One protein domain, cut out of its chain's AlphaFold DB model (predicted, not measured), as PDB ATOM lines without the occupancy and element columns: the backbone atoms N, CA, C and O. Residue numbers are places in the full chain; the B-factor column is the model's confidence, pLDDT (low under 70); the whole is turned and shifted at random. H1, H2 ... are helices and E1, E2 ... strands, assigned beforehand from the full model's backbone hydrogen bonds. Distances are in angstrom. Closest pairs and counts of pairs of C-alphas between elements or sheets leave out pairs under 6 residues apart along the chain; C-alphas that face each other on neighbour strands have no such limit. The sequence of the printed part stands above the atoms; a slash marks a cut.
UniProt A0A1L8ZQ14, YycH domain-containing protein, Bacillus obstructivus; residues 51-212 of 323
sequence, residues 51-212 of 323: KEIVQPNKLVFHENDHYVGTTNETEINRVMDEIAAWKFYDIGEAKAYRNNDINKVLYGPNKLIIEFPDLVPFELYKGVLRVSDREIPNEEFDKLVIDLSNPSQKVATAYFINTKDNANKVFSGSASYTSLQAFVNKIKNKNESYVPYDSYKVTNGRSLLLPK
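Overview. This is residues 51 to 212 of the 323 residues of the protein "YycH domain-containing protein" of Bacillus obstructivus (UniProt A0A1L8ZQ14). One eight-stranded antiparallel sheet, strongly twisted and curled like part of a barrel but not closed, curls round the short helix H2; H1 and H4 are on its other face, giving three layers, with helices on both faces of a sheet. The E7 and E8 hairpin makes one edge, while at the other edge residues 88 to 89 and 95 to 96 of a long link pair with E6. The 162 printed residues hold, in order, E1 E2 H1 H2 E3 H3 E4 E5 E6 H4 E7 E8, and the class is mixed, helices and strands. The sheet's order is E6 E5 E4 E3 E1 E2 E7 E8; the whole is compact, with a radius of gyration of the C-alphas of 14.7 A and spans of 40 by 36 by 35 A.

Along the chain. Find C-alpha 58 at (41.777, -38.992, 31.039), where E1, residues 58 to 63, begins; E2, 66 to 70, comes after a tight link. H1, 73 to 83, covers 14.9 A, and H2 is residues 99 to 106. Next is E3, 111 to 121, 22.4 A long, which bends by 97 degrees at residue 118, then H3, 122 to 125. E4, 140 to 147, bends by 61 degrees at residue 143; E5, 155 to 162, measures 22.6 A and E6, 169 to 176, 23.0 A. H4, 177 to 188, spans 16.3 A, E7 is 195 to 201, and E8, 207 to 211, ends at C-alpha 211, (43.242, -41.168, 41.945).

Arrangement. Start in the sheet at E3 and E4, with N 114 and O 144 at 2.8 A. Going one way, the meander E4 E5 E6, each strand the antiparallel neighbour of the one before, has N 159 and O 145 at 2.7 A and N 158 and O 173 at 2.8 A. Going the other way, look for N 113 and O 60 at 2.7 A, N 61 and O 68 at 2.8 A, N 197 and O 67 at 2.8 A, and N 200 and O 208 at 2.8 A. H2 is on the sheet, its closest C-alphas to E4 being Leu 106 and Val 145, 6.6 A. On the opposite face from H2, H4 has a height over the sheet of 9.0 A and runs across the strands, at 84 degrees to E1 on the local plane. H1 and H4 are close but not clearly touching, C-alphas 82 and 183 being 7.7 A apart, while H3 only grazes the sheet. Every O i to N i+4 pair is within hydrogen-bond range in H1 and H4; H2 has 1 of 4, with 3 of 5 O i to N i+3 pairs, and H3 is too short for an i+4 pair.

Size, cuts and confidence. The C-alphas of Arg 134 and Lys 212 are the two farthest apart, 42.0 A. The printed part has no cut; its long links are H1 to H2 and H3 to E4. Mean pLDDT of the printed part is 87.7, and residues 190 to 191 are under 70.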
ATOM      1  N   LYS A  51      41.054 -38.449  14.828       91.31
ATOM      2  CA  LYS A  51      40.431 -39.074  16.015       91.31
ATOM      3  C   LYS A  51      41.306 -40.156  16.667       91.31
ATOM      4  O   LYS A  51      41.079 -40.520  17.816       91.31
ATOM      5  N   GLU A  52      42.255 -40.709  15.915       91.69
ATOM      6  CA  GLU A  52      43.164 -41.761  16.378       91.69
ATOM      7  C   GLU A  52      44.411 -41.151  17.018       91.69
ATOM      8  O   GLU A  52      44.909 -41.674  18.007       91.69
ATOM      9  N   ILE A  53      44.864 -40.002  16.504       94.56
ATOM     10  CA  ILE A  53      46.032 -39.284  17.030       94.56
ATOM     11  C   ILE A  53      45.658 -38.321  18.160       94.56
ATOM     12  O   ILE A  53      46.339 -38.254  19.180       94.56
ATOM     13  N   VAL A  54      44.595 -37.534  17.998       95.31
ATOM     14  CA  VAL A  54      44.182 -36.510  18.965       95.31
ATOM     15  C   VAL A  54      43.112 -37.102  19.867       95.31
ATOM     16  O   VAL A  54      41.931 -37.109  19.529       95.31
ATOM     17  N   GLN A  55      43.534 -37.606  21.024       95.00
ATOM     18  CA  GLN A  55      42.655 -38.271  21.978       95.00
ATOM     19  C   GLN A  55      42.791 -37.684  23.385       95.00
ATOM     20  O   GLN A  55      43.845 -37.150  23.742       95.00
ATOM     21  N   PRO A  56      41.740 -37.790  24.213       95.69
ATOM     22  CA  PRO A  56      41.853 -37.484  25.625       95.69
ATOM     23  C   PRO A  56      42.793 -38.478  26.311       95.69
ATOM     24  O   PRO A  56      42.876 -39.638  25.925       95.69
ATOM     25  N   ASN A  57      43.478 -38.037  27.361       94.81
ATOM     26  CA  ASN A  57      44.336 -38.900  28.181       94.81
ATOM     27  C   ASN A  57      43.658 -39.332  29.489       94.81
ATOM     28  O   ASN A  57      44.191 -40.155  30.237       94.81
ATOM     29  N   LYS A  58      42.492 -38.753  29.792       94.69
ATOM     30  CA  LYS A  58      41.777 -38.992  31.039       94.69
ATOM     31  C   LYS A  58      40.291 -38.727  30.872       94.69
ATOM     32  O   LYS A  58      39.867 -37.727  30.292       94.69
ATOM     33  N   LEU A  59      39.509 -39.618  31.461       93.62
ATOM     34  CA  LEU A  59      38.063 -39.515  31.557       93.62
ATOM     35  C   LEU A  59      37.680 -39.553  33.027       93.62
ATOM     36  O   LEU A  59      38.144 -40.426  33.758       93.62
ATOM     37  N   VAL A  60      36.830 -38.632  33.464       93.19
ATOM     38  CA  VAL A  60      36.315 -38.615  34.834       93.19
ATOM     39  C   VAL A  60      34.828 -38.335  34.806       93.19
ATOM     40  O   VAL A  60      34.377 -37.459  34.082       93.19
ATOM     41  N   PHE A  61      34.051 -39.044  35.609       90.50
ATOM     42  CA  PHE A  61      32.648 -38.748  35.819       90.50
ATOM     43  C   PHE A  61      32.360 -38.565  37.304       90.50
ATOM     44  O   PHE A  61      33.008 -39.163  38.161       90.50
ATOM     45  N   HIS A  62      31.403 -37.698  37.610       89.00
ATOM     46  CA  HIS A  62      30.920 -37.503  38.971       89.00
ATOM     47  C   HIS A  62      29.721 -38.421  39.236       89.00
ATOM     48  O   HIS A  62      28.708 -38.339  38.537       89.00
ATOM     49  N   GLU A  63      29.798 -39.250  40.273       78.75
ATOM     50  CA  GLU A  63      28.749 -40.169  40.715       78.75
ATOM     51  C   GLU A  63      28.669 -40.215  42.246       78.75
ATOM     52  O   GLU A  63      29.678 -40.419  42.910       78.75
ATOM     53  N   ASN A  64      27.457 -40.067  42.801       74.75
ATOM     54  CA  ASN A  64      27.175 -40.220  44.237       74.75
ATOM     55  C   ASN A  64      28.162 -39.453  45.145       74.75
ATOM     56  O   ASN A  64      28.737 -40.031  46.061       74.75
ATOM     57  N   ASP A  65      28.379 -38.165  44.854       79.56
ATOM     58  CA  ASP A  65      29.314 -37.264  45.556       79.56
ATOM     59  C   ASP A  65      30.803 -37.653  45.505       79.56
ATOM     60  O   ASP A  65      31.630 -37.102  46.234       79.56
ATOM     61  N   HIS A  66      31.172 -38.547  44.589       86.25
ATOM     62  CA  HIS A  66      32.553 -38.925  44.320       86.25
ATOM     63  C   HIS A  66      32.892 -38.787  42.833       86.25
ATOM     64  O   HIS A  66      32.021 -38.837  41.961       86.25
ATOM     65  N   TYR A  67      34.179 -38.620  42.528       90.88
ATOM     66  CA  TYR A  67      34.668 -38.743  41.160       90.88
ATOM     67  C   TYR A  67      35.185 -40.150  40.929       90.88
ATOM     68  O   TYR A  67      35.784 -40.768  41.807       90.88
ATOM     69  N   VAL A  68      34.990 -40.632  39.717       90.81
ATOM     70  CA  VAL A  68      35.452 -41.938  39.260       90.81
ATOM     71  C   VAL A  68      35.959 -41.764  37.843       90.81
ATOM     72  O   VAL A  68      35.338 -41.090  37.023       90.81
ATOM     73  N   GLY A  69      37.139 -42.295  37.561       92.25
ATOM     74  CA  GLY A  69      37.846 -41.966  36.334       92.25
ATOM     75  C   GLY A  69      38.795 -43.051  35.874       92.25
ATOM     76  O   GLY A  69      39.060 -44.020  36.583       92.25
ATOM     77  N   THR A  70      39.291 -42.881  34.657       91.31
ATOM     78  CA  THR A  70      40.226 -43.802  34.028       91.31
ATOM     79  C   THR A  70      41.229 -43.057  33.159       91.31
ATOM     80  O   THR A  70      40.918 -42.028  32.552       91.31
ATOM     81  N   THR A  71      42.436 -43.608  33.096       91.88
ATOM     82  CA  THR A  71      43.478 -43.274  32.115       91.88
ATOM     83  C   THR A  71      43.806 -44.492  31.245       91.88
ATOM     84  O   THR A  71      44.850 -44.533  30.607       91.88
ATOM     85  N   ASN A  72      42.960 -45.532  31.276       89.69
ATOM     86  CA  ASN A  72      43.154 -46.736  30.481       89.69
ATOM     87  C   ASN A  72      42.861 -46.441  29.005       89.69
ATOM     88  O   ASN A  72      41.757 -46.032  28.649       89.69
ATOM     89  N   GLU A  73      43.846 -46.695  28.153       88.00
ATOM     90  CA  GLU A  73      43.785 -46.409  26.722       88.00
ATOM     91  C   GLU A  73      42.686 -47.173  25.979       88.00
ATOM     92  O   GLU A  73      42.017 -46.604  25.120       88.00
ATOM     93  N   THR A  74      42.445 -48.438  26.330       88.19
ATOM     94  CA  THR A  74      41.379 -49.246  25.721       88.19
ATOM     95  C   THR A  74      40.003 -48.654  26.018       88.19
ATOM     96  O   THR A  74      39.151 -48.576  25.132       88.19
ATOM     97  N   GLU A  75      39.779 -48.202  27.255       87.62
ATOM     98  CA  GLU A  75      38.530 -47.528  27.609       87.62
ATOM     99  C   GLU A  75      38.422 -46.149  26.954       87.62
ATOM    100  O   GLU A  75      37.348 -45.805  26.466       87.62
ATOM    101  N   ILE A  76      39.518 -45.390  26.867       90.81
ATOM    102  CA  ILE A  76      39.566 -44.108  26.151       90.81
ATOM    103  C   ILE A  76      39.179 -44.280  24.678       90.81
ATOM    104  O   ILE A  76      38.291 -43.569  24.211       90.81
ATOM    105  N   ASN A  77      39.769 -45.246  23.970       89.00
ATOM    106  CA  ASN A  77      39.459 -45.520  22.563       89.00
ATOM    107  C   ASN A  77      37.974 -45.856  22.383       89.00
ATOM    108  O   ASN A  77      37.287 -45.260  21.557       89.00
ATOM    109  N   ARG A  78      37.439 -46.730  23.245       86.75
ATOM    110  CA  ARG A  78      36.013 -47.088  23.243       86.75
ATOM    111  C   ARG A  78      35.106 -45.878  23.473       86.75
ATOM    112  O   ARG A  78      34.036 -45.784  22.879       86.75
ATOM    113  N   VAL A  79      35.493 -44.976  24.375       84.50
ATOM    114  CA  VAL A  79      34.764 -43.727  24.623       84.50
ATOM    115  C   VAL A  79      34.832 -42.804  23.412       84.50
ATOM    116  O   VAL A  79      33.823 -42.192  23.067       84.50
ATOM    117  N   MET A  80      35.977 -42.733  22.739       86.81
ATOM    118  CA  MET A  80      36.137 -41.932  21.530       86.81
ATOM    119  C   MET A  80      35.244 -42.401  20.380       86.81
ATOM    120  O   MET A  80      34.646 -41.556  19.713       86.81
ATOM    121  N   ASP A  81      35.062 -43.711  20.207       86.56
ATOM    122  CA  ASP A  81      34.135 -44.260  19.208       86.56
ATOM    123  C   ASP A  81      32.677 -43.847  19.469       86.56
ATOM    124  O   ASP A  81      31.925 -43.535  18.543       86.56
ATOM    125  N   GLU A  82      32.275 -43.795  20.741       85.19
ATOM    126  CA  GLU A  82      30.933 -43.365  21.149       85.19
ATOM    127  C   GLU A  82      30.766 -41.842  20.997       85.19
ATOM    128  O   GLU A  82      29.747 -41.384  20.477       85.19
ATOM    129  N   ILE A  83      31.780 -41.048  21.374       83.19
ATOM    130  CA  ILE A  83      31.801 -39.586  21.180       83.19
ATOM    131  C   ILE A  83      31.668 -39.235  19.699       83.19
ATOM    132  O   ILE A  83      30.915 -38.325  19.351       83.19
ATOM    133  N   ALA A  84      32.346 -39.977  18.820       83.06
ATOM    134  CA  ALA A  84      32.272 -39.774  17.379       83.06
ATOM    135  C   ALA A  84      30.861 -40.013  16.810       83.06
ATOM    136  O   ALA A  84      30.565 -39.581  15.695       83.06
ATOM    137  N   ALA A  85      29.966 -40.680  17.545       85.19
ATOM    138  CA  ALA A  85      28.564 -40.827  17.168       85.19
ATOM    139  C   ALA A  85      27.688 -39.642  17.610       85.19
ATOM    140  O   ALA A  85      26.609 -39.440  17.039       85.19
ATOM    141  N   TRP A  86      28.124 -38.858  18.599       87.81
ATOM    142  CA  TRP A  86      27.366 -37.728  19.127       87.81
ATOM    143  C   TRP A  86      27.341 -36.565  18.141       87.81
ATOM    144  O   TRP A  86      28.193 -36.435  17.269       87.81
ATOM    145  N   LYS A  87      26.314 -35.726  18.269       90.19
ATOM    146  CA  LYS A  87      26.170 -34.496  17.494       90.19
ATOM    147  C   LYS A  87      26.134 -33.328  18.458       90.19
ATOM    148  O   LYS A  87      25.261 -33.289  19.328       90.19
ATOM    149  N   PHE A  88      27.071 -32.412  18.272       92.19
ATOM    150  CA  PHE A  88      27.135 -31.155  19.003       92.19
ATOM    151  C   PHE A  88      26.643 -30.015  18.111       92.19
ATOM    152  O   PHE A  88      26.866 -30.032  16.899       92.19
ATOM    153  N   TYR A  89      25.949 -29.053  18.702       93.19
ATOM    154  CA  TYR A  89      25.344 -27.931  17.983       93.19
ATOM    155  C   TYR A  89      25.122 -26.735  18.912       93.19
ATOM    156  O   TYR A  89      25.256 -26.870  20.131       93.19
ATOM    157  N   ASP A  90      24.771 -25.584  18.346       92.12
ATOM    158  CA  ASP A  90      24.558 -24.320  19.058       92.12
ATOM    159  C   ASP A  90      25.753 -23.924  19.950       92.12
ATOM    160  O   ASP A  90      25.579 -23.519  21.104       92.12
ATOM    161  N   ILE A  91      26.984 -24.064  19.445       92.44
ATOM    162  CA  ILE A  91      28.190 -23.616  20.149       92.44
ATOM    163  C   ILE A  91      28.180 -22.085  20.222       92.44
ATOM    164  O   ILE A  91      28.390 -21.383  19.235       92.44
ATOM    165  N   GLY A  92      27.929 -21.572  21.423       87.69
ATOM    166  CA  GLY A  92      27.871 -20.146  21.714       87.69
ATOM    167  C   GLY A  92      29.236 -19.494  21.938       87.69
ATOM    168  O   GLY A  92      30.293 -20.128  21.896       87.69
ATOM    169  N   GLU A  93      29.195 -18.196  22.232       87.38
ATOM    170  CA  GLU A  93      30.381 -17.378  22.496       87.38
ATOM    171  C   GLU A  93      31.128 -17.774  23.779       87.38
ATOM    172  O   GLU A  93      30.564 -18.316  24.737       87.38
ATOM    173  N   ALA A  94      32.418 -17.428  23.811       88.94
ATOM    174  CA  ALA A  94      33.273 -17.633  24.969       88.94
ATOM    175  C   ALA A  94      32.813 -16.796  26.170       88.94
ATOM    176  O   ALA A  94      32.669 -15.577  26.088       88.94
ATOM    177  N   LYS A  95      32.716 -17.433  27.335       91.00
ATOM    178  CA  LYS A  95      32.617 -16.756  28.633       91.00
ATOM    179  C   LYS A  95      33.906 -16.968  29.415       91.00
ATOM    180  O   LYS A  95      34.342 -18.103  29.590       91.00
ATOM    181  N   ALA A  96      34.510 -15.883  29.894       88.31
ATOM    182  CA  ALA A  96      35.699 -15.942  30.739       88.31
ATOM    183  C   ALA A  96      35.310 -16.081  32.219       88.31
ATOM    184  O   ALA A  96      34.428 -15.371  32.707       88.31
ATOM    185  N   TYR A  97      35.993 -16.968  32.942       85.31
ATOM    186  CA  TYR A  97      35.747 -17.225  34.362       85.31
ATOM    187  C   TYR A  97      36.987 -16.950  35.219       85.31
ATOM    188  O   TYR A  97      38.130 -17.136  34.801       85.31
ATOM    189  N   ARG A  98      36.773 -16.558  36.480       82.62
ATOM    190  CA  ARG A  98      37.849 -16.563  37.485       82.62
ATOM    191  C   ARG A  98      38.177 -18.006  37.890       82.62
ATOM    192  O   ARG A  98      37.301 -18.868  37.852       82.62
ATOM    193  N   ASN A  99      39.402 -18.258  38.362       75.44
ATOM    194  CA  ASN A  99      39.868 -19.605  38.748       75.44
ATOM    195  C   ASN A  99      38.940 -20.325  39.751       75.44
ATOM    196  O   ASN A  99      38.744 -21.532  39.654       75.44
ATOM    197  N   ASN A 100      38.336 -19.606  40.700       74.75
ATOM    198  CA  ASN A 100      37.416 -20.228  41.660       74.75
ATOM    199  C   ASN A 100      36.039 -20.537  41.050       74.75
ATOM    200  O   ASN A 100      35.382 -21.488  41.471       74.75
ATOM    201  N   ASP A 101      35.604 -19.755  40.060       82.25
ATOM    202  CA  ASP A 101      34.284 -19.894  39.443       82.25
ATOM    203  C   ASP A 101      34.277 -20.980  38.360       82.25
ATOM    204  O   ASP A 101      33.304 -21.726  38.249       82.25
ATOM    205  N   ILE A 102      35.385 -21.145  37.627       86.12
ATOM    206  CA  ILE A 102      35.518 -22.194  36.602       86.12
ATOM    207  C   ILE A 102      35.461 -23.605  37.202       86.12
ATOM    208  O   ILE A 102      34.938 -24.520  36.569       86.12
ATOM    209  N   ASN A 103      35.893 -23.787  38.456       84.81
ATOM    210  CA  ASN A 103      35.777 -25.072  39.153       84.81
ATOM    211  C   ASN A 103      34.315 -25.539  39.271       84.81
ATOM    212  O   ASN A 103      34.067 -26.737  39.226       84.81
ATOM    213  N   LYS A 104      33.335 -24.629  39.377       83.44
ATOM    214  CA  LYS A 104      31.904 -25.000  39.412       83.44
ATOM    215  C   LYS A 104      31.422 -25.530  38.056       83.44
ATOM    216  O   LYS A 104      30.560 -26.408  37.984       83.44
ATOM    217  N   VAL A 105      31.998 -25.006  36.972       86.19
ATOM    218  CA  VAL A 105      31.730 -25.471  35.606       86.19
ATOM    219  C   VAL A 105      32.379 -26.836  35.375       86.19
ATOM    220  O   VAL A 105      31.707 -27.737  34.886       86.19
ATOM    221  N   LEU A 106      33.631 -27.016  35.803       86.69
ATOM    222  CA  LEU A 106      34.401 -28.251  35.623       86.69
ATOM    223  C   LEU A 106      33.919 -29.408  36.508       86.69
ATOM    224  O   LEU A 106      33.750 -30.523  36.033       86.69
ATOM    225  N   TYR A 107      33.702 -29.142  37.794       85.81
ATOM    226  CA  TYR A 107      33.640 -30.159  38.847       85.81
ATOM    227  C   TYR A 107      32.266 -30.220  39.538       85.81
ATOM    228  O   TYR A 107      32.156 -30.631  40.685       85.81
ATOM    229  N   GLY A 108      31.202 -29.795  38.858       84.50
ATOM    230  CA  GLY A 108      29.831 -29.936  39.361       84.50
ATOM    231  C   GLY A 108      29.322 -31.390  39.383       84.50
ATOM    232  O   GLY A 108      29.940 -32.268  38.774       84.50
ATOM    233  N   PRO A 109      28.181 -31.644  40.048       87.56
ATOM    234  CA  PRO A 109      27.592 -32.976  40.138       87.56
ATOM    235  C   PRO A 109      27.098 -33.481  38.779       87.56
ATOM    236  O   PRO A 109      26.651 -32.693  37.947       87.56
ATOM    237  N   ASN A 110      27.125 -34.805  38.581       88.75
ATOM    238  CA  ASN A 110      26.649 -35.492  37.370       88.75
ATOM    239  C   ASN A 110      27.263 -34.947  36.069       88.75
ATOM    240  O   ASN A 110      26.575 -34.778  35.062       88.75
ATOM    241  N   LYS A 111      28.569 -34.669  36.093       91.38
ATOM    242  CA  LYS A 111      29.328 -34.241  34.917       91.38
ATOM    243  C   LYS A 111      30.249 -35.341  34.418       91.38
ATOM    244  O   LYS A 111      30.862 -36.040  35.223       91.38
ATOM    245  N   LEU A 112      30.356 -35.456  33.099       91.56
ATOM    246  CA  LEU A 112      31.409 -36.209  32.420       91.56
ATOM    247  C   LEU A 112      32.486 -35.221  31.976       91.56
ATOM    248  O   LEU A 112      32.177 -34.242  31.311       91.56
ATOM    249  N   ILE A 113      33.733 -35.488  32.331       94.06
ATOM    250  CA  ILE A 113      34.911 -34.680  32.037       94.06
ATOM    251  C   ILE A 113      35.820 -35.510  31.137       94.06
ATOM    252  O   ILE A 113      36.271 -36.592  31.515       94.06
ATOM    253  N   ILE A 114      36.096 -34.982  29.954       94.75
ATOM    254  CA  ILE A 114      37.019 -35.532  28.969       94.75
ATOM    255  C   ILE A 114      38.194 -34.557  28.887       94.75
ATOM    256  O   ILE A 114      38.005 -33.402  28.504       94.75
ATOM    257  N   GLU A 115      39.382 -34.991  29.301       95.75
ATOM    258  CA  GLU A 115      40.578 -34.146  29.384       95.75
ATOM    259  C   GLU A 115      41.606 -34.555  28.326       95.75
ATOM    260  O   GLU A 115      41.947 -35.730  28.195       95.75
ATOM    261  N   PHE A 116      42.080 -33.565  27.573       96.19
ATOM    262  CA  PHE A 116      43.132 -33.687  26.570       96.19
ATOM    263  C   PHE A 116      44.492 -33.317  27.177       96.19
ATOM    264  O   PHE A 116      44.554 -32.516  28.115       96.19
ATOM    265  N   PRO A 117      45.599 -33.882  26.661       95.38
ATOM    266  CA  PRO A 117      46.933 -33.588  27.186       95.38
ATOM    267  C   PRO A 117      47.340 -32.116  26.983       95.38
ATOM    268  O   PRO A 117      48.006 -31.526  27.846       95.38
ATOM    269  N   ASP A 118      46.867 -31.493  25.900       95.75
ATOM    270  CA  ASP A 118      47.082 -30.079  25.596       95.75
ATOM    271  C   ASP A 118      45.926 -29.481  24.775       95.75
ATOM    272  O   ASP A 118      44.960 -30.174  24.454       95.75
ATOM    273  N   LEU A 119      46.017 -28.187  24.451       95.56
ATOM    274  CA  LEU A 119      45.015 -27.458  23.676       95.56
ATOM    275  C   LEU A 119      44.755 -28.103  22.311       95.56
ATOM    276  O   LEU A 119      45.674 -28.320  21.516       95.56
ATOM    277  N   VAL A 120      43.476 -28.341  22.035       95.38
ATOM    278  CA  VAL A 120      42.959 -28.869  20.776       95.38
ATOM    279  C   VAL A 120      42.151 -27.778  20.063       95.38
ATOM    280  O   VAL A 120      41.180 -27.266  20.627       95.38
ATOM    281  N   PRO A 121      42.505 -27.421  18.817       94.06
ATOM    282  CA  PRO A 121      41.741 -26.465  18.023       94.06
ATOM    283  C   PRO A 121      40.348 -26.988  17.667       94.06
ATOM    284  O   PRO A 121      40.211 -28.081  17.108       94.06
ATOM    285  N   PHE A 122      39.309 -26.176  17.887       91.88
ATOM    286  CA  PHE A 122      37.937 -26.510  17.483       91.88
ATOM    287  C   PHE A 122      37.840 -26.847  16.000       91.88
ATOM    288  O   PHE A 122      37.218 -27.838  15.623       91.88
ATOM    289  N   GLU A 123      38.489 -26.046  15.151       90.06
ATOM    290  CA  GLU A 123      38.456 -26.251  13.706       90.06
ATOM    291  C   GLU A 123      39.017 -27.599  13.263       90.06
ATOM    292  O   GLU A 123      38.552 -28.151  12.262       90.06
ATOM    293  N   LEU A 124      40.002 -28.118  13.997       92.06
ATOM    294  CA  LEU A 124      40.585 -29.429  13.745       92.06
ATOM    295  C   LEU A 124      39.621 -30.525  14.202       92.06
ATOM    296  O   LEU A 124      39.391 -31.500  13.489       92.06
ATOM    297  N   TYR A 125      39.037 -30.348  15.387       91.81
ATOM    298  CA  TYR A 125      38.296 -31.397  16.079       91.81
ATOM    299  C   TYR A 125      36.800 -31.449  15.742       91.81
ATOM    300  O   TYR A 125      36.119 -32.420  16.073       91.81
ATOM    301  N   LYS A 126      36.272 -30.448  15.021       89.94
ATOM    302  CA  LYS A 126      34.857 -30.370  14.617       89.94
ATOM    303  C   LYS A 126      34.349 -31.627  13.910       89.94
ATOM    304  O   LYS A 126      33.200 -32.012  14.099       89.94
ATOM    305  N   GLY A 127      35.207 -32.256  13.098       87.31
ATOM    306  CA  GLY A 127      34.877 -33.470  12.352       87.31
ATOM    307  C   GLY A 127      34.749 -34.684  13.265       87.31
ATOM    308  O   GLY A 127      33.826 -35.476  13.098       87.31
ATOM    309  N   VAL A 128      35.617 -34.774  14.279       90.44
ATOM    310  CA  VAL A 128      35.582 -35.833  15.298       90.44
ATOM    311  C   VAL A 128      34.309 -35.725  16.137       90.44
ATOM    312  O   VAL A 128      33.650 -36.725  16.386       90.44
ATOM    313  N   LEU A 129      33.915 -34.505  16.505       88.56
ATOM    314  CA  LEU A 129      32.711 -34.240  17.300       88.56
ATOM    315  C   LEU A 129      31.418 -34.135  16.475       88.56
ATOM    316  O   LEU A 129      30.357 -33.898  17.041       88.56
ATOM    317  N   ARG A 130      31.476 -34.244  15.141       88.88
ATOM    318  CA  ARG A 130      30.326 -34.022  14.240       88.88
ATOM    319  C   ARG A 130      29.528 -32.755  14.583       88.88
ATOM    320  O   ARG A 130      28.296 -32.788  14.670       88.88
ATOM    321  N   VAL A 131      30.236 -31.647  14.795       89.25
ATOM    322  CA  VAL A 131      29.608 -30.347  15.066       89.25
ATOM    323  C   VAL A 131      28.792 -29.927  13.844       89.25
ATOM    324  O   VAL A 131      29.330 -29.887  12.736       89.25
ATOM    325  N   SER A 132      27.499 -29.643  14.021       87.06
ATOM    326  CA  SER A 132      26.617 -29.258  12.907       87.06
ATOM    327  C   SER A 132      26.612 -27.764  12.593       87.06
ATOM    328  O   SER A 132      26.071 -27.362  11.562       87.06
ATOM    329  N   ASP A 133      27.185 -26.945  13.471       83.50
ATOM    330  CA  ASP A 133      27.230 -25.498  13.295       83.50
ATOM    331  C   ASP A 133      28.113 -25.128  12.099       83.50
ATOM    332  O   ASP A 133      29.194 -25.684  11.889       83.50
ATOM    333  N   ARG A 134      27.631 -24.183  11.286       74.12
ATOM    334  CA  ARG A 134      28.370 -23.707  10.103       74.12
ATOM    335  C   ARG A 134      29.589 -22.886  10.497       74.12
ATOM    336  O   ARG A 134      30.637 -23.006   9.867       74.12
ATOM    337  N   GLU A 135      29.422 -22.064  11.523       80.50
ATOM    338  CA  GLU A 135      30.470 -21.254  12.122       80.50
ATOM    339  C   GLU A 135      30.815 -21.854  13.476       80.50
ATOM    340  O   GLU A 135      29.934 -22.202  14.258       80.50
ATOM    341  N   ILE A 136      32.109 -22.000  13.732       83.50
ATOM    342  CA  ILE A 136      32.640 -22.486  15.000       83.50
ATOM    343  C   ILE A 136      33.697 -21.501  15.491       83.50
ATOM    344  O   ILE A 136      34.319 -20.820  14.671       83.50
ATOM    345  N   PRO A 137      33.937 -21.429  16.807       84.62
ATOM    346  CA  PRO A 137      34.992 -20.582  17.338       84.62
ATOM    347  C   PRO A 137      36.360 -20.962  16.754       84.62
ATOM    348  O   PRO A 137      36.742 -22.134  16.783       84.62
ATOM    349  N   ASN A 138      37.132 -19.977  16.289       87.75
ATOM    350  CA  ASN A 138      38.556 -20.156  15.977       87.75
ATOM    351  C   ASN A 138      39.389 -20.095  17.270       87.75
ATOM    352  O   ASN A 138      40.201 -19.199  17.482       87.75
ATOM    353  N   GLU A 139      39.084 -21.010  18.184       90.81
ATOM    354  CA  GLU A 139      39.635 -21.096  19.534       90.81
ATOM    355  C   GLU A 139      39.992 -22.560  19.840       90.81
ATOM    356  O   GLU A 139      39.807 -23.465  19.017       90.81
ATOM    357  N   GLU A 140      40.524 -22.805  21.032       93.50
ATOM    358  CA  GLU A 140      41.052 -24.109  21.431       93.50
ATOM    359  C   GLU A 140      40.554 -24.484  22.825       93.50
ATOM    360  O   GLU A 140      40.237 -23.608  23.633       93.50
ATOM    361  N   PHE A 141      40.501 -25.780  23.118       95.25
ATOM    362  CA  PHE A 141      40.080 -26.308  24.414       95.25
ATOM    363  C   PHE A 141      40.974 -27.477  24.838       95.25
ATOM    364  O   PHE A 141      41.462 -28.225  24.000       95.25
ATOM    365  N   ASP A 142      41.172 -27.659  26.141       95.88
ATOM    366  CA  ASP A 142      41.829 -28.841  26.721       95.88
ATOM    367  C   ASP A 142      40.830 -29.768  27.425       95.88
ATOM    368  O   ASP A 142      41.168 -30.896  27.784       95.88
ATOM    369  N   LYS A 143      39.586 -29.320  27.639       95.50
ATOM    370  CA  LYS A 143      38.551 -30.113  28.312       95.50
ATOM    371  C   LYS A 143      37.202 -29.998  27.623       95.50
ATOM    372  O   LYS A 143      36.762 -28.902  27.285       95.50
ATOM    373  N   LEU A 144      36.519 -31.132  27.507       95.12
ATOM    374  CA  LEU A 144      35.105 -31.226  27.166       95.12
ATOM    375  C   LEU A 144      34.349 -31.747  28.390       95.12
ATOM    376  O   LEU A 144      34.604 -32.852  28.862       95.12
ATOM    377  N   VAL A 145      33.426 -30.947  28.914       94.69
ATOM    378  CA  VAL A 145      32.605 -31.290  30.075       94.69
ATOM    379  C   VAL A 145      31.144 -31.363  29.674       94.69
ATOM    380  O   VAL A 145      30.576 -30.378  29.224       94.69
ATOM    381  N   ILE A 146      30.513 -32.513  29.865       93.06
ATOM    382  CA  ILE A 146      29.087 -32.709  29.608       93.06
ATOM    383  C   ILE A 146      28.327 -32.635  30.930       93.06
ATOM    384  O   ILE A 146      28.658 -33.360  31.869       93.06
ATOM    385  N   ASP A 147      27.298 -31.795  30.993       92.50
ATOM    386  CA  ASP A 147      26.409 -31.675  32.147       92.50
ATOM    387  C   ASP A 147      25.168 -32.554  31.985       92.50
ATOM    388  O   ASP A 147      24.336 -32.330  31.101       92.50
ATOM    389  N   LEU A 148      25.049 -33.559  32.854       89.88
ATOM    390  CA  LEU A 148      23.927 -34.496  32.898       89.88
ATOM    391  C   LEU A 148      23.091 -34.336  34.172       89.88
ATOM    392  O   LEU A 148      22.281 -35.206  34.497       89.88
ATOM    393  N   SER A 149      23.261 -33.227  34.897       87.12
ATOM    394  CA  SER A 149      22.577 -32.988  36.170       87.12
ATOM    395  C   SER A 149      21.062 -32.811  36.039       87.12
ATOM    396  O   SER A 149      20.353 -33.001  37.027       87.12
ATOM    397  N   ASN A 150      20.551 -32.505  34.840       84.75
ATOM    398  CA  ASN A 150      19.129 -32.278  34.603       84.75
ATOM    399  C   ASN A 150      18.484 -33.356  33.701       84.75
ATOM    400  O   ASN A 150      18.325 -33.137  32.500       84.75
ATOM    401  N   PRO A 151      18.037 -34.496  34.265       79.19
ATOM    402  CA  PRO A 151      17.461 -35.607  33.499       79.19
ATOM    403  C   PRO A 151      16.125 -35.302  32.822       79.19
ATOM    404  O   PRO A 151      15.684 -36.055  31.958       79.19
ATOM    405  N   SER A 152      15.465 -34.205  33.201       80.44
ATOM    406  CA  SER A 152      14.209 -33.784  32.574       80.44
ATOM    407  C   SER A 152      14.412 -33.164  31.185       80.44
ATOM    408  O   SER A 152      13.456 -33.043  30.415       80.44
ATOM    409  N   GLN A 153      15.645 -32.776  30.843       81.75
ATOM    410  CA  GLN A 153      15.963 -32.135  29.574       81.75
ATOM    411  C   GLN A 153      16.283 -33.170  28.491       81.75
ATOM    412  O   GLN A 153      16.974 -34.158  28.711       81.75
ATOM    413  N   LYS A 154      15.809 -32.912  27.266       85.81
ATOM    414  CA  LYS A 154      16.177 -33.715  26.084       85.81
ATOM    415  C   LYS A 154      17.583 -33.388  25.562       85.81
ATOM    416  O   LYS A 154      18.143 -34.150  24.773       85.81
ATOM    417  N   VAL A 155      18.127 -32.253  25.994       90.94
ATOM    418  CA  VAL A 155      19.399 -31.683  25.555       90.94
ATOM    419  C   VAL A 155      20.291 -31.522  26.777       90.94
ATOM    420  O   VAL A 155      19.853 -30.972  27.782       90.94
ATOM    421  N   ALA A 156      21.517 -32.021  26.686       92.50
ATOM    422  CA  ALA A 156      22.568 -31.794  27.665       92.50
ATOM    423  C   ALA A 156      23.427 -30.607  27.226       92.50
ATOM    424  O   ALA A 156      23.688 -30.434  26.031       92.50
ATOM    425  N   THR A 157      23.910 -29.829  28.191       93.44
ATOM    426  CA  THR A 157      24.882 -28.766  27.921       93.44
ATOM    427  C   THR A 157      26.282 -29.367  27.858       93.44
ATOM    428  O   THR A 157      26.711 -30.064  28.777       93.44
ATOM    429  N   ALA A 158      27.009 -29.072  26.787       94.38
ATOM    430  CA  ALA A 158      28.419 -29.384  26.629       94.38
ATOM    431  C   ALA A 158      29.251 -28.115  26.830       94.38
ATOM    432  O   ALA A 158      28.951 -27.075  26.255       94.38
ATOM    433  N   TYR A 159      30.305 -28.191  27.629       95.06
ATOM    434  CA  TYR A 159      31.241 -27.107  27.876       95.06
ATOM    435  C   TYR A 159      32.604 -27.474  27.307       95.06
ATOM    436  O   TYR A 159      33.233 -28.427  27.754       95.06
ATOM    437  N   PHE A 160      33.082 -26.686  26.360       95.38
ATOM    438  CA  PHE A 160      34.448 -26.751  25.862       95.38
ATOM    439  C   PHE A 160      35.259 -25.685  26.581       95.38
ATOM    440  O   PHE A 160      34.884 -24.511  26.589       95.38
ATOM    441  N   ILE A 161      36.331 -26.096  27.243       94.94
ATOM    442  CA  ILE A 161      37.002 -25.267  28.235       94.94
ATOM    443  C   ILE A 161      38.487 -25.182  27.910       94.94
ATOM    444  O   ILE A 161      39.141 -26.207  27.721       94.94
ATOM    445  N   ASN A 162      39.003 -23.953  27.904       94.31
ATOM    446  CA  ASN A 162      40.427 -23.651  27.900       94.31
ATOM    447  C   ASN A 162      40.871 -23.258  29.317       94.31
ATOM    448  O   ASN A 162      40.526 -22.179  29.807       94.31
ATOM    449  N   THR A 163      41.627 -24.130  29.977       90.06
ATOM    450  CA  THR A 163      42.221 -23.919  31.306       90.06
ATOM    451  C   THR A 163      43.717 -23.586  31.257       90.06
ATOM    452  O   THR A 163      44.327 -23.300  32.297       90.06
ATOM    453  N   LYS A 164      44.312 -23.589  30.058       87.12
ATOM    454  CA  LYS A 164      45.710 -23.225  29.801       87.12
ATOM    455  C   LYS A 164      45.844 -21.707  29.635       87.12
ATOM    456  O   LYS A 164      44.856 -20.977  29.571       87.12
ATOM    457  N   ASP A 165      47.079 -21.216  29.715       80.62
ATOM    458  CA  ASP A 165      47.453 -19.802  29.514       80.62
ATOM    459  C   ASP A 165      46.659 -18.771  30.336       80.62
ATOM    460  O   ASP A 165      46.596 -17.590  30.009       80.62
ATOM    461  N   ASN A 166      46.053 -19.211  31.444       71.00
ATOM    462  CA  ASN A 166      45.142 -18.416  32.272       71.00
ATOM    463  C   ASN A 166      43.919 -17.861  31.516       71.00
ATOM    464  O   ASN A 166      43.286 -16.926  32.005       71.00
ATOM    465  N   ALA A 167      43.559 -18.450  30.372       79.62
ATOM    466  CA  ALA A 167      42.442 -17.994  29.553       79.62
ATOM    467  C   ALA A 167      41.091 -18.215  30.248       79.62
ATOM    468  O   ALA A 167      40.237 -17.329  30.225       79.62
ATOM    469  N   ASN A 168      40.900 -19.384  30.880       87.44
ATOM    470  CA  ASN A 168      39.657 -19.784  31.555       87.44
ATOM    471  C   ASN A 168      38.396 -19.495  30.715       87.44
ATOM    472  O   ASN A 168      37.371 -19.043  31.240       87.44
ATOM    473  N   LYS A 169      38.493 -19.712  29.399       92.88
ATOM    474  CA  LYS A 169      37.397 -19.496  28.454       92.88
ATOM    475  C   LYS A 169      36.528 -20.744  28.400       92.88
ATOM    476  O   LYS A 169      37.043 -21.857  28.319       92.88
ATOM    477  N   VAL A 170      35.216 -20.548  28.426       94.56
ATOM    478  CA  VAL A 170      34.215 -21.611  28.340       94.56
ATOM    479  C   VAL A 170      33.284 -21.314  27.176       94.56
ATOM    480  O   VAL A 170      32.640 -20.267  27.162       94.56
ATOM    481  N   PHE A 171      33.174 -22.255  26.247       94.44
ATOM    482  CA  PHE A 171      32.174 -22.255  25.183       94.44
ATOM    483  C   PHE A 171      31.111 -23.282  25.541       94.44
ATOM    484  O   PHE A 171      31.437 -24.410  25.913       94.44
ATOM    485  N   SER A 172      29.841 -22.902  25.453       94.31
ATOM    486  CA  SER A 172      28.722 -23.809  25.704       94.31
ATOM    487  C   SER A 172      28.091 -24.238  24.390       94.31
ATOM    488  O   SER A 172      27.754 -23.376  23.589       94.31
ATOM    489  N   GLY A 173      27.882 -25.534  24.212       93.44
ATOM    490  CA  GLY A 173      27.077 -26.110  23.146       93.44
ATOM    491  C   GLY A 173      26.033 -27.074  23.698       93.44
ATOM    492  O   GLY A 173      25.913 -27.283  24.908       93.44
ATOM    493  N   SER A 174      25.299 -27.687  22.785       94.12
ATOM    494  CA  SER A 174      24.206 -28.613  23.051       94.12
ATOM    495  C   SER A 174      24.515 -29.995  22.484       94.12
ATOM    496  O   SER A 174      25.115 -30.117  21.418       94.12
ATOM    497  N   ALA A 175      24.086 -31.044  23.185       92.50
ATOM    498  CA  ALA A 175      24.185 -32.431  22.738       92.50
ATOM    499  C   ALA A 175      22.966 -33.258  23.191       92.50
ATOM    500  O   ALA A 175      22.226 -32.874  24.096       92.50
ATOM    501  N   SER A 176      22.737 -34.418  22.568       89.06
ATOM    502  CA  SER A 176      21.621 -35.314  22.917       89.06
ATOM    503  C   SER A 176      21.783 -35.896  24.326       89.06
ATOM    504  O   SER A 176      22.649 -36.744  24.545       89.06
ATOM    505  N   TYR A 177      20.899 -35.519  25.260       89.19
ATOM    506  CA  TYR A 177      20.941 -36.036  26.633       89.19
ATOM    507  C   TYR A 177      20.781 -37.560  26.673       89.19
ATOM    508  O   TYR A 177      21.526 -38.250  27.361       89.19
ATOM    509  N   THR A 178      19.835 -38.111  25.908       85.12
ATOM    510  CA  THR A 178      19.525 -39.551  25.918       85.12
ATOM    511  C   THR A 178      20.710 -40.411  25.485       85.12
ATOM    512  O   THR A 178      20.989 -41.425  26.125       85.12
ATOM    513  N   SER A 179      21.425 -39.994  24.438       84.44
ATOM    514  CA  SER A 179      22.613 -40.700  23.939       84.44
ATOM    515  C   SER A 179      23.743 -40.663  24.974       84.44
ATOM    516  O   SER A 179      24.350 -41.689  25.278       84.44
ATOM    517  N   LEU A 180      23.962 -39.491  25.576       84.62
ATOM    518  CA  LEU A 180      24.980 -39.270  26.600       84.62
ATOM    519  C   LEU A 180      24.697 -40.048  27.891       84.62
ATOM    520  O   LEU A 180      25.588 -40.690  28.442       84.62
ATOM    521  N   GLN A 181      23.452 -40.036  28.364       84.31
ATOM    522  CA  GLN A 181      23.064 -40.731  29.587       84.31
ATOM    523  C   GLN A 181      23.152 -42.253  29.427       84.31
ATOM    524  O   GLN A 181      23.640 -42.937  30.328       84.31
ATOM    525  N   ALA A 182      22.722 -42.794  28.281       84.38
ATOM    526  CA  ALA A 182      22.862 -44.219  27.982       84.38
ATOM    527  C   ALA A 182      24.337 -44.653  28.004       84.38
ATOM    528  O   ALA A 182      24.681 -45.691  28.574       84.38
ATOM    529  N   PHE A 183      25.215 -43.819  27.449       83.38
ATOM    530  CA  PHE A 183      26.652 -44.037  27.461       83.38
ATOM    531  C   PHE A 183      27.257 -43.985  28.871       83.38
ATOM    532  O   PHE A 183      27.978 -44.904  29.261       83.38
ATOM    533  N   VAL A 184      26.931 -42.963  29.669       81.88
ATOM    534  CA  VAL A 184      27.429 -42.861  31.050       81.88
ATOM    535  C   VAL A 184      26.991 -44.069  31.879       81.88
ATOM    536  O   VAL A 184      27.801 -44.633  32.610       81.88
ATOM    537  N   ASN A 185      25.761 -44.554  31.702       83.19
ATOM    538  CA  ASN A 185      25.302 -45.781  32.359       83.19
ATOM    539  C   ASN A 185      26.108 -47.020  31.912       83.19
ATOM    540  O   ASN A 185      26.436 -47.876  32.732       83.19
ATOM    541  N   LYS A 186      26.484 -47.108  30.628       82.31
ATOM    542  CA  LYS A 186      27.337 -48.187  30.091       82.31
ATOM    543  C   LYS A 186      28.755 -48.150  30.673       82.31
ATOM    544  O   LYS A 186      29.358 -49.208  30.839       82.31
ATOM    545  N   ILE A 187      29.290 -46.963  30.963       78.31
ATOM    546  CA  ILE A 187      30.577 -46.800  31.655       78.31
ATOM    547  C   ILE A 187      30.473 -47.238  33.115       78.31
ATOM    548  O   ILE A 187      31.279 -48.051  33.556       78.31
ATOM    549  N   LYS A 188      29.464 -46.745  33.840       74.38
ATOM    550  CA  LYS A 188      29.259 -47.029  35.270       74.38
ATOM    551  C   LYS A 188      29.188 -48.522  35.582       74.38
ATOM    552  O   LYS A 188      29.702 -48.977  36.595       74.38
ATOM    553  N   ASN A 189      28.615 -49.305  34.672       71.62
ATOM    554  CA  ASN A 189      28.503 -50.754  34.829       71.62
ATOM    555  C   ASN A 189      29.844 -51.511  34.690       71.62
ATOM    556  O   ASN A 189      29.868 -52.725  34.888       71.62
ATOM    557  N   LYS A 190      30.957 -50.842  34.348       69.12
ATOM    558  CA  LYS A 190      32.286 -51.449  34.161       69.12
ATOM    559  C   LYS A 190      33.281 -51.028  35.246       69.12
ATOM    560  O   LYS A 190      34.242 -50.308  34.989       69.12
ATOM    561  N   ASN A 191      33.069 -51.522  36.458       63.25
ATOM    562  CA  ASN A 191      33.768 -51.047  37.655       63.25
ATOM    563  C   ASN A 191      35.292 -51.319  37.683       63.25
ATOM    564  O   ASN A 191      36.014 -50.648  38.406       63.25
ATOM    565  N   GLU A 192      35.812 -52.284  36.916       73.12
ATOM    566  CA  GLU A 192      37.231 -52.687  37.014       73.12
ATOM    567  C   GLU A 192      38.214 -51.698  36.368       73.12
ATOM    568  O   GLU A 192      39.367 -51.615  36.787       73.12
ATOM    569  N   SER A 193      37.768 -50.926  35.371       80.81
ATOM    570  CA  SER A 193      38.629 -49.983  34.638       80.81
ATOM    571  C   SER A 193      38.561 -48.548  35.167       80.81
ATOM    572  O   SER A 193      39.297 -47.688  34.676       80.81
ATOM    573  N   TYR A 194      37.678 -48.276  36.131       87.62
ATOM    574  CA  TYR A 194      37.434 -46.946  36.687       87.62
ATOM    575  C   TYR A 194      37.727 -46.956  38.183       87.62
ATOM    576  O   TYR A 194      37.204 -47.781  38.924       87.62
ATOM    577  N   VAL A 195      38.565 -46.026  38.632       89.81
ATOM    578  CA  VAL A 195      38.973 -45.918  40.038       89.81
ATOM    579  C   VAL A 195      38.441 -44.625  40.650       89.81
ATOM    580  O   VAL A 195      38.174 -43.682  39.903       89.81
ATOM    581  N   PRO A 196      38.280 -44.537  41.981       91.75
ATOM    582  CA  PRO A 196      37.892 -43.295  42.645       91.75
ATOM    583  C   PRO A 196      38.947 -42.192  42.493       91.75
ATOM    584  O   PRO A 196      40.149 -42.459  42.552       91.75
ATOM    585  N   TYR A 197      38.496 -40.950  42.338       92.62
ATOM    586  CA  TYR A 197      39.308 -39.737  42.251       92.62
ATOM    587  C   TYR A 197      38.885 -38.735  43.329       92.62
ATOM    588  O   TYR A 197      37.697 -38.580  43.613       92.62
ATOM    589  N   ASP A 198      39.859 -37.999  43.857       91.12
ATOM    590  CA  ASP A 198      39.651 -36.865  44.752       91.12
ATOM    591  C   ASP A 198      40.127 -35.558  44.100       91.12
ATOM    592  O   ASP A 198      40.998 -35.535  43.224       91.12
ATOM    593  N   SER A 199      39.522 -34.450  44.530       89.19
ATOM    594  CA  SER A 199      39.845 -33.102  44.064       89.19
ATOM    595  C   SER A 199      40.869 -32.442  44.982       89.19
ATOM    596  O   SER A 199      40.607 -32.183  46.157       89.19
ATOM    597  N   TYR A 200      42.034 -32.123  44.429       87.75
ATOM    598  CA  TYR A 200      43.144 -31.491  45.128       87.75
ATOM    599  C   TYR A 200      43.272 -30.038  44.695       87.75
ATOM    600  O   TYR A 200      43.476 -29.737  43.518       87.75
ATOM    601  N   LYS A 201      43.180 -29.114  45.651       85.50
ATOM    602  CA  LYS A 201      43.411 -27.691  45.385       85.50
ATOM    603  C   LYS A 201      44.899 -27.448  45.169       85.50
ATOM    604  O   LYS A 201      45.714 -27.759  46.033       85.50
ATOM    605  N   VAL A 202      45.232 -26.850  44.036       81.69
ATOM    606  CA  VAL A 202      46.578 -26.370  43.719       81.69
ATOM    607  C   VAL A 202      46.644 -24.847  43.869       81.69
ATOM    608  O   VAL A 202      45.630 -24.170  44.084       81.69
ATOM    609  N   THR A 203      47.848 -24.286  43.763       73.25
ATOM    610  CA  THR A 203      48.082 -22.838  43.826       73.25
ATOM    611  C   THR A 203      47.196 -22.094  42.815       73.25
ATOM    612  O   THR A 203      46.887 -22.604  41.737       73.25
ATOM    613  N   ASN A 204      46.776 -20.873  43.159       70.69
ATOM    614  CA  ASN A 204      45.895 -20.006  42.357       70.69
ATOM    615  C   ASN A 204      44.415 -20.433  42.283       70.69
ATOM    616  O   ASN A 204      43.679 -19.912  41.445       70.69
ATOM    617  N   GLY A 205      43.954 -21.336  43.158       70.31
ATOM    618  CA  GLY A 205      42.531 -21.686  43.285       70.31
ATOM    619  C   GLY A 205      42.020 -22.687  42.246       70.31
ATOM    620  O   GLY A 205      40.819 -22.936  42.171       70.31
ATOM    621  N   ARG A 206      42.910 -23.285  41.447       74.94
ATOM    622  CA  ARG A 206      42.563 -24.401  40.555       74.94
ATOM    623  C   ARG A 206      42.469 -25.698  41.351       74.94
ATOM    624  O   ARG A 206      43.102 -25.835  42.397       74.94
ATOM    625  N   SER A 207      41.698 -26.651  40.840       83.81
ATOM    626  CA  SER A 207      41.640 -28.003  41.404       83.81
ATOM    627  C   SER A 207      42.069 -29.037  40.370       83.81
ATOM    628  O   SER A 207      41.812 -28.858  39.175       83.81
ATOM    629  N   LEU A 208      42.720 -30.099  40.830       87.00
ATOM    630  CA  LEU A 208      43.188 -31.218  40.025       87.00
ATOM    631  C   LEU A 208      42.539 -32.505  40.530       87.00
ATOM    632  O   LEU A 208      42.476 -32.724  41.736       87.00
ATOM    633  N   LEU A 209      42.078 -33.355  39.618       90.44
ATOM    634  CA  LEU A 209      41.540 -34.664  39.977       90.44
ATOM    635  C   LEU A 209      42.659 -35.700  39.892       90.44
ATOM    636  O   LEU A 209      43.256 -35.869  38.824       90.44
ATOM    637  N   LEU A 210      42.920 -36.385  41.005       91.75
ATOM    638  CA  LEU A 210      43.894 -37.474  41.110       91.75
ATOM    639  C   LEU A 210      43.223 -38.731  41.671       91.75
ATOM    640  O   LEU A 210      42.281 -38.589  42.453       91.75
ATOM    641  N   PRO A 211      43.700 -39.938  41.314       92.12
ATOM    642  CA  PRO A 211      43.242 -41.168  41.945       92.12
ATOM    643  C   PRO A 211      43.356 -41.071  43.467       92.12
ATOM    644  O   PRO A 211      44.388 -40.644  43.987       92.12
ATOM    645  N   LYS A 212      42.289 -41.458  44.166       91.06
ATOM    646  CA  LYS A 212      42.204 -41.412  45.630       91.06
ATOM    647  C   LYS A 212      43.193 -42.370  46.291       91.06
ATOM    648  O   LYS A 212      43.847 -42.024  47.270       91.06
TER     649      LYS A 212